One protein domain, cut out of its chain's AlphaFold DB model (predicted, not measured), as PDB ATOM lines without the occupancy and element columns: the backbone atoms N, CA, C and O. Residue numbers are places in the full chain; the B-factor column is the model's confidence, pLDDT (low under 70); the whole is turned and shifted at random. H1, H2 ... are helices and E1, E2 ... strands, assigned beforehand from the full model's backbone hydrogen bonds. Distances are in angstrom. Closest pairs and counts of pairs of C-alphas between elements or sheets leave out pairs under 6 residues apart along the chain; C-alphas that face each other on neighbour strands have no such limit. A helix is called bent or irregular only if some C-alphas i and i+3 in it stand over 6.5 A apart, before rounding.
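Overview. This is residues 5 to 59 of the 174 residues of an uncharacterized protein of Ciceribacter sp. F8825 (UniProt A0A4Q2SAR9). The last part of helix H1 sits between a small two-stranded hairpin, E1 and E2, and the long helix H3, which crosses H1 nearly at right angles. Short helix H2 makes the turn from the hairpin to H3, and the chain from E1 through H2 to H3 wraps round that end of H1 like a C, while residues 5 to 11 at H1's other end stick out. The printed part has 55 residues, with three named helices and two named strands in the order H1, E1, E2, H2, H3; the two strands make one antiparallel sheet, and the class is mostly helix. The whole is compact, with a radius of gyration of the C-alphas of 11.2 A and spans of 29 by 24 by 17 A.

Arrangement. E1, residues 23 to 26, and E2, residues 29 to 32, form a hairpin, antiparallel at 143 degrees between their directions. N 24 and O 31 are within hydrogen-bond range at 2.9 A, as are N 29 and O 26 at 3.0 A. The closest C-alphas of E1 and H1, residues 8 to 19, are those of Ile 23 and Leu 17, 5.7 A apart. H1 and E2 are near each other, with 6 pairs of C-alphas within 10 A. H1 touches H3, residues 43 to 57, with residues 16 to 19 alone; the closest C-alphas are those of Leu 16 and Leu 50, 6.8 A apart. Their lines are about perpendicular, at 87 degrees. H3 is apart from both strands. The closest C-alphas of E1 and H2, residues 34 to 38, are those of Ile 23 and Gly 36, 6.1 A apart. H2 is only just apart from H1 and from H3, the closest C-alphas being 8.4 A apart in each case. In H1, H2 and H3 every O i to N i+4 pair is within hydrogen-bond range.

Along the chain. E1 is 9.5 A from first to last C-alpha and E2 is 9.8 A; C-alpha 23, where E1 begins, is at (156.849, 183.139, 121.208). H1 is 16.3 A long and begins with C-alpha 8 at (168.916, 170.349, 125.003). H2 measures 6.3 A. H3 is the longest helix, with 15 residues over 20.0 A, and ends with C-alpha 57 at (166.533, 188.168, 132.141). H3 is neither bent nor irregular, but only just: C-alphas 54 and 57 are 6.1 A apart.

Size, cuts and confidence. The two C-alphas farthest apart are those of Lys 27 and Gly 44, at 29.9 A. The printed part has no cut, and the links H1 to E1, E1 to E2, E2 to H2 and H2 to H3 are tight. Residues 5 to 11, of which 8 to 11 belong to H1, stand free. The mean pLDDT of the printed part is 85.6, and residues 5 to 9 and 57 to 59 are under 70.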
ATOM      1  N   GLN A   5     162.954 168.113 124.961       54.50
ATOM      2  CA  GLN A   5     163.737 167.597 126.089       54.50
ATOM      3  C   GLN A   5     164.854 166.622 125.678       54.50
ATOM      4  O   GLN A   5     165.830 166.480 126.411       54.50
ATOM      5  N   ASP A   6     164.741 165.997 124.504       59.22
ATOM      6  CA  ASP A   6     165.744 165.070 123.969       59.22
ATOM      7  C   ASP A   6     166.842 165.806 123.182       59.22
ATOM      8  O   ASP A   6     167.856 165.210 122.816       59.22
ATOM      9  N   PHE A   7     166.666 167.109 122.927       68.38
ATOM     10  CA  PHE A   7     167.647 167.953 122.252       68.38
ATOM     11  C   PHE A   7     167.864 169.262 123.033       68.38
ATOM     12  O   PHE A   7     167.299 170.305 122.687       68.38
ATOM     13  N   PRO A   8     168.717 169.233 124.078       65.88
ATOM     14  CA  PRO A   8     168.916 170.349 125.003       65.88
ATOM     15  C   PRO A   8     169.167 171.724 124.357       65.88
ATOM     16  O   PRO A   8     168.637 172.703 124.880       65.88
ATOM     17  N   PRO A   9     169.901 171.854 123.229       68.25
ATOM     18  CA  PRO A   9     170.050 173.149 122.562       68.25
ATOM     19  C   PRO A   9     168.715 173.766 122.125       68.25
ATOM     20  O   PRO A   9     168.505 174.961 122.309       68.25
ATOM     21  N   LEU A  10     167.784 172.964 121.597       75.75
ATOM     22  CA  LEU A  10     166.465 173.455 121.188       75.75
ATOM     23  C   LEU A  10     165.594 173.809 122.391       75.75
ATOM     24  O   LEU A  10     164.890 174.812 122.332       75.75
ATOM     25  N   ALA A  11     165.676 173.042 123.483       78.00
ATOM     26  CA  ALA A  11     164.986 173.389 124.723       78.00
ATOM     27  C   ALA A  11     165.431 174.766 125.244       78.00
ATOM     28  O   ALA A  11     164.583 175.601 125.546       78.00
ATOM     29  N   VAL A  12     166.741 175.041 125.276       77.88
ATOM     30  CA  VAL A  12     167.259 176.346 125.725       77.88
ATOM     31  C   VAL A  12     166.835 177.472 124.780       77.88
ATOM     32  O   VAL A  12     166.378 178.512 125.245       77.88
ATOM     33  N   MET A  13     166.911 177.265 123.462       81.12
ATOM     34  CA  MET A  13     166.451 178.261 122.486       81.12
ATOM     35  C   MET A  13     164.953 178.559 122.615       81.12
ATOM     36  O   MET A  13     164.539 179.713 122.521       81.12
ATOM     37  N   HIS A  14     164.130 177.537 122.845       85.56
ATOM     38  CA  HIS A  14     162.697 177.711 123.060       85.56
ATOM     39  C   HIS A  14     162.407 178.493 124.339       85.56
ATOM     40  O   HIS A  14     161.620 179.439 124.301       85.56
ATOM     41  N   GLU A  15     163.052 178.144 125.451       83.00
ATOM     42  CA  GLU A  15     162.890 178.889 126.702       83.00
ATOM     43  C   GLU A  15     163.366 180.339 126.556       83.00
ATOM     44  O   GLU A  15     162.667 181.246 126.997       83.00
ATOM     45  N   LEU A  16     164.473 180.601 125.853       85.31
ATOM     46  CA  LEU A  16     164.917 181.968 125.553       85.31
ATOM     47  C   LEU A  16     163.877 182.757 124.756       85.31
ATOM     48  O   LEU A  16     163.547 183.881 125.122       85.31
ATOM     49  N   LEU A  17     163.301 182.169 123.704       89.94
ATOM     50  CA  LEU A  17     162.265 182.824 122.899       89.94
ATOM     51  C   LEU A  17     160.971 183.074 123.693       89.94
ATOM     52  O   LEU A  17     160.250 184.038 123.415       89.94
ATOM     53  N   VAL A  18     160.649 182.206 124.657       89.88
ATOM     54  CA  VAL A  18     159.525 182.398 125.586       89.88
ATOM     55  C   VAL A  18     159.839 183.517 126.583       89.88
ATOM     56  O   VAL A  18     159.000 184.402 126.762       89.88
ATOM     57  N   SER A  19     161.031 183.523 127.183       87.56
ATOM     58  CA  SER A  19     161.490 184.547 128.134       87.56
ATOM     59  C   SER A  19     161.562 185.933 127.491       87.56
ATOM     60  O   SER A  19     161.066 186.899 128.068       87.56
ATOM     61  N   ALA A  20     162.022 186.004 126.239       89.81
ATOM     62  CA  ALA A  20     162.010 187.202 125.396       89.81
ATOM     63  C   ALA A  20     160.594 187.609 124.932       89.81
ATOM     64  O   ALA A  20     160.400 188.601 124.231       89.81
ATOM     65  N   ARG A  21     159.558 186.821 125.262       92.06
ATOM     66  CA  ARG A  21     158.157 187.022 124.837       92.06
ATOM     67  C   ARG A  21     157.982 187.086 123.313       92.06
ATOM     68  O   ARG A  21     156.997 187.645 122.813       92.06
ATOM     69  N   LEU A  22     158.896 186.479 122.561       94.00
ATOM     70  CA  LEU A  22     158.853 186.399 121.100       94.00
ATOM     71  C   LEU A  22     157.919 185.285 120.633       94.00
ATOM     72  O   LEU A  22     157.218 185.428 119.627       94.00
ATOM     73  N   ILE A  23     157.824 184.209 121.411       94.44
ATOM     74  CA  ILE A  23     156.849 183.139 121.208       94.44
ATOM     75  C   ILE A  23     155.990 182.943 122.455       94.44
ATOM     76  O   ILE A  23     156.348 183.325 123.566       94.44
ATOM     77  N   ARG A  24     154.827 182.324 122.271       92.56
ATOM     78  CA  ARG A  24     153.969 181.855 123.361       92.56
ATOM     79  C   ARG A  24     153.578 180.404 123.143       92.56
ATOM     80  O   ARG A  24     153.371 179.976 122.005       92.56
ATOM     81  N   ARG A  25     153.383 179.678 124.240       90.88
ATOM     82  CA  ARG A  25     152.817 178.327 124.217       90.88
ATOM     83  C   ARG A  25     151.296 178.418 124.108       90.88
ATOM     84  O   ARG A  25     150.641 179.030 124.947       90.88
ATOM     85  N   TYR A  26     150.720 177.815 123.074       89.44
ATOM     86  CA  TYR A  26     149.272 177.710 122.904       89.44
ATOM     87  C   TYR A  26     148.900 176.333 122.358       89.44
ATOM     88  O   TYR A  26     149.285 175.982 121.246       89.44
ATOM     89  N   LYS A  27     148.139 175.555 123.142       87.31
ATOM     90  CA  LYS A  27     147.666 174.205 122.773       87.31
ATOM     91  C   LYS A  27     148.784 173.297 122.224       87.31
ATOM     92  O   LYS A  27     148.637 172.707 121.158       87.31
ATOM     93  N   GLY A  28     149.916 173.237 122.930       83.38
ATOM     94  CA  GLY A  28     151.069 172.414 122.537       83.38
ATOM     95  C   GLY A  28     151.858 172.937 121.332       83.38
ATOM     96  O   GLY A  28     152.657 172.198 120.773       83.38
ATOM     97  N   LYS A  29     151.631 174.186 120.907       86.06
ATOM     98  CA  LYS A  29     152.358 174.826 119.803       86.06
ATOM     99  C   LYS A  29     153.072 176.086 120.277       86.06
ATOM    100  O   LYS A  29     152.508 176.856 121.061       86.06
ATOM    101  N   ALA A  30     154.269 176.322 119.750       90.12
ATOM    102  CA  ALA A  30     154.938 177.614 119.812       90.12
ATOM    103  C   ALA A  30     154.353 178.530 118.727       90.12
ATOM    104  O   ALA A  30     154.400 178.206 117.541       90.12
ATOM    105  N   LEU A  31     153.757 179.654 119.127       94.06
ATOM    106  CA  LEU A  31     153.216 180.650 118.200       94.06
ATOM    107  C   LEU A  31     153.940 181.985 118.381       94.06
ATOM    108  O   LEU A  31     154.053 182.435 119.524       94.06
ATOM    109  N   PRO A  32     154.362 182.658 117.295       95.00
ATOM    110  CA  PRO A  32     155.007 183.956 117.404       95.00
ATOM    111  C   PRO A  32     154.016 185.006 117.922       95.00
ATOM    112  O   PRO A  32     152.852 185.067 117.499       95.00
ATOM    113  N   THR A  33     154.479 185.836 118.851       96.31
ATOM    114  CA  THR A  33     153.737 186.991 119.365       96.31
ATOM    115  C   THR A  33     153.773 188.140 118.354       96.31
ATOM    116  O   THR A  33     154.365 188.029 117.281       96.31
ATOM    117  N   LYS A  34     153.131 189.274 118.665       95.44
ATOM    118  CA  LYS A  34     153.260 190.479 117.828       95.44
ATOM    119  C   LYS A  34     154.722 190.945 117.746       95.44
ATOM    120  O   LYS A  34     155.156 191.307 116.661       95.44
ATOM    121  N   ALA A  35     155.455 190.881 118.861       93.69
ATOM    122  CA  ALA A  35     156.881 191.201 118.915       93.69
ATOM    123  C   ALA A  35     157.705 190.199 118.095       93.69
ATOM    124  O   ALA A  35     158.430 190.606 117.195       93.69
ATOM    125  N   GLY A  36     157.487 188.892 118.292       93.94
ATOM    126  CA  GLY A  36     158.184 187.863 117.513       93.94
ATOM    127  C   GLY A  36     157.945 187.971 116.007       93.94
ATOM    128  O   GLY A  36     158.871 187.801 115.228       93.94
ATOM    129  N   LYS A  37     156.724 188.321 115.578       95.38
ATOM    130  CA  LYS A  37     156.429 188.574 114.157       95.38
ATOM    131  C   LYS A  37     157.159 189.795 113.601       95.38
ATOM    132  O   LYS A  37     157.511 189.776 112.430       95.38
ATOM    133  N   ALA A  38     157.351 190.839 114.408       94.81
ATOM    134  CA  ALA A  38     158.028 192.060 113.979       94.81
ATOM    135  C   ALA A  38     159.529 191.846 113.724       94.81
ATOM    136  O   ALA A  38     160.102 192.569 112.921       94.81
ATOM    137  N   MET A  39     160.137 190.841 114.361       93.88
ATOM    138  CA  MET A  39     161.553 190.490 114.181       93.88
ATOM    139  C   MET A  39     161.803 189.502 113.030       93.88
ATOM    140  O   MET A  39     162.949 189.178 112.728       93.88
ATOM    141  N   ILE A  40     160.758 188.992 112.365       93.31
ATOM    142  CA  ILE A  40     160.937 188.072 111.232       93.31
ATOM    143  C   ILE A  40     161.630 188.816 110.086       93.31
ATOM    144  O   ILE A  40     161.093 189.781 109.551       93.31
ATOM    145  N   GLY A  41     162.802 188.321 109.686       92.44
ATOM    146  CA  GLY A  41     163.631 188.918 108.637       92.44
ATOM    147  C   GLY A  41     164.626 189.970 109.137       92.44
ATOM    148  O   GLY A  41     165.537 190.314 108.390       92.44
ATOM    149  N   ASP A  42     164.513 190.422 110.391       94.12
ATOM    150  CA  ASP A  42     165.510 191.275 111.045       94.12
ATOM    151  C   ASP A  42     166.359 190.438 112.009       94.12
ATOM    152  O   ASP A  42     166.109 190.341 113.213       94.12
ATOM    153  N   HIS A  43     167.362 189.767 111.445       89.88
ATOM    154  CA  HIS A  43     168.223 188.867 112.209       89.88
ATOM    155  C   HIS A  43     169.092 189.607 113.235       89.88
ATOM    156  O   HIS A  43     169.415 189.024 114.265       89.88
ATOM    157  N   GLY A  44     169.437 190.876 112.983       90.38
ATOM    158  CA  GLY A  44     170.228 191.686 113.908       90.38
ATOM    159  C   GLY A  44     169.428 192.055 115.154       90.38
ATOM    160  O   GLY A  44     169.896 191.839 116.271       90.38
ATOM    161  N   ALA A  45     168.189 192.524 114.973       91.69
ATOM    162  CA  ALA A  45     167.294 192.809 116.095       91.69
ATOM    163  C   ALA A  45     166.966 191.546 116.903       91.69
ATOM    164  O   ALA A  45     166.971 191.581 118.132       91.69
ATOM    165  N   LEU A  46     166.733 190.416 116.224       92.06
ATOM    166  CA  LEU A  46     166.500 189.137 116.895       92.06
ATOM    167  C   LEU A  46     167.713 188.699 117.724       92.06
ATOM    168  O   LEU A  46     167.559 188.285 118.869       92.06
ATOM    169  N   GLN A  47     168.915 188.783 117.153       90.81
ATOM    170  CA  GLN A  47     170.148 188.436 117.853       90.81
ATOM    171  C   GLN A  47     170.356 189.317 119.088       90.81
ATOM    172  O   GLN A  47     170.753 188.799 120.131       90.81
ATOM    173  N   ALA A  48     170.043 190.613 118.985       91.50
ATOM    174  CA  ALA A  48     170.168 191.534 120.103       91.50
ATOM    175  C   ALA A  48     169.216 191.208 121.257       91.50
ATOM    176  O   ALA A  48     169.654 191.083 122.397       91.50
ATOM    177  N   GLU A  49     167.945 190.959 120.947       92.25
ATOM    178  CA  GLU A  49     166.951 190.573 121.951       92.25
ATOM    179  C   GLU A  49     167.325 189.259 122.655       92.25
ATOM    180  O   GLU A  49     167.155 189.121 123.868       92.25
ATOM    181  N   LEU A  50     167.847 188.281 121.906       90.06
ATOM    182  CA  LEU A  50     168.285 187.002 122.466       90.06
ATOM    183  C   LEU A  50     169.503 187.162 123.379       90.06
ATOM    184  O   LEU A  50     169.545 186.523 124.430       90.06
ATOM    185  N   PHE A  51     170.466 188.008 122.999       90.81
ATOM    186  CA  PHE A  51     171.617 188.333 123.840       90.81
ATOM    187  C   PHE A  51     171.164 188.976 125.154       90.81
ATOM    188  O   PHE A  51     171.491 188.470 126.229       90.81
ATOM    189  N   ASP A  52     170.353 190.032 125.075       89.38
ATOM    190  CA  ASP A  52     169.873 190.754 126.253       89.38
ATOM    191  C   ASP A  52     169.053 189.836 127.159       89.38
ATOM    192  O   ASP A  52     169.304 189.765 128.365       89.38
ATOM    193  N   THR A  53     168.125 189.064 126.591       88.50
ATOM    194  CA  THR A  53     167.316 188.105 127.357       88.50
ATOM    195  C   THR A  53     168.198 187.096 128.082       88.50
ATOM    196  O   THR A  53     167.956 186.820 129.258       88.50
ATOM    197  N   PHE A  54     169.228 186.567 127.414       85.62
ATOM    198  CA  PHE A  54     170.129 185.585 128.006       85.62
ATOM    199  C   PHE A  54     170.906 186.166 129.196       85.62
ATOM    200  O   PHE A  54     170.921 185.561 130.265       85.62
ATOM    201  N   PHE A  55     171.532 187.333 129.028       83.50
ATOM    202  CA  PHE A  55     172.452 187.890 130.028       83.50
ATOM    203  C   PHE A  55     171.786 188.764 131.100       83.50
ATOM    204  O   PHE A  55     172.418 189.037 132.119       83.50
ATOM    205  N   THR A  56     170.531 189.194 130.916       77.81
ATOM    206  CA  THR A  56     169.839 190.086 131.873       77.81
ATOM    207  C   THR A  56     168.568 189.503 132.487       77.81
ATOM    208  O   THR A  56     168.172 189.924 133.573       77.81
ATOM    209  N   GLY A  57     167.908 188.557 131.812       62.19
ATOM    210  CA  GLY A  57     166.533 188.168 132.141       62.19
ATOM    211  C   GLY A  57     166.300 186.673 132.332       62.19
ATOM    212  O   GLY A  57     165.199 186.284 132.727       62.19
ATOM    213  N   TYR A  58     167.294 185.830 132.050       65.75
ATOM    214  CA  TYR A  58     167.138 184.383 132.090       65.75
ATOM    215  C   TYR A  58     167.722 183.796 133.380       65.75
ATOM    216  O   TYR A  58     168.938 183.687 133.539       65.75
ATOM    217  N   ASP A  59     166.848 183.387 134.302       64.25
ATOM    218  CA  ASP A  59     167.267 182.677 135.511       64.25
ATOM    219  C   ASP A  59     167.679 181.235 135.170       64.25
ATOM    220  O   ASP A  59     166.864 180.312 135.091       64.25
TER     221      ASP A  59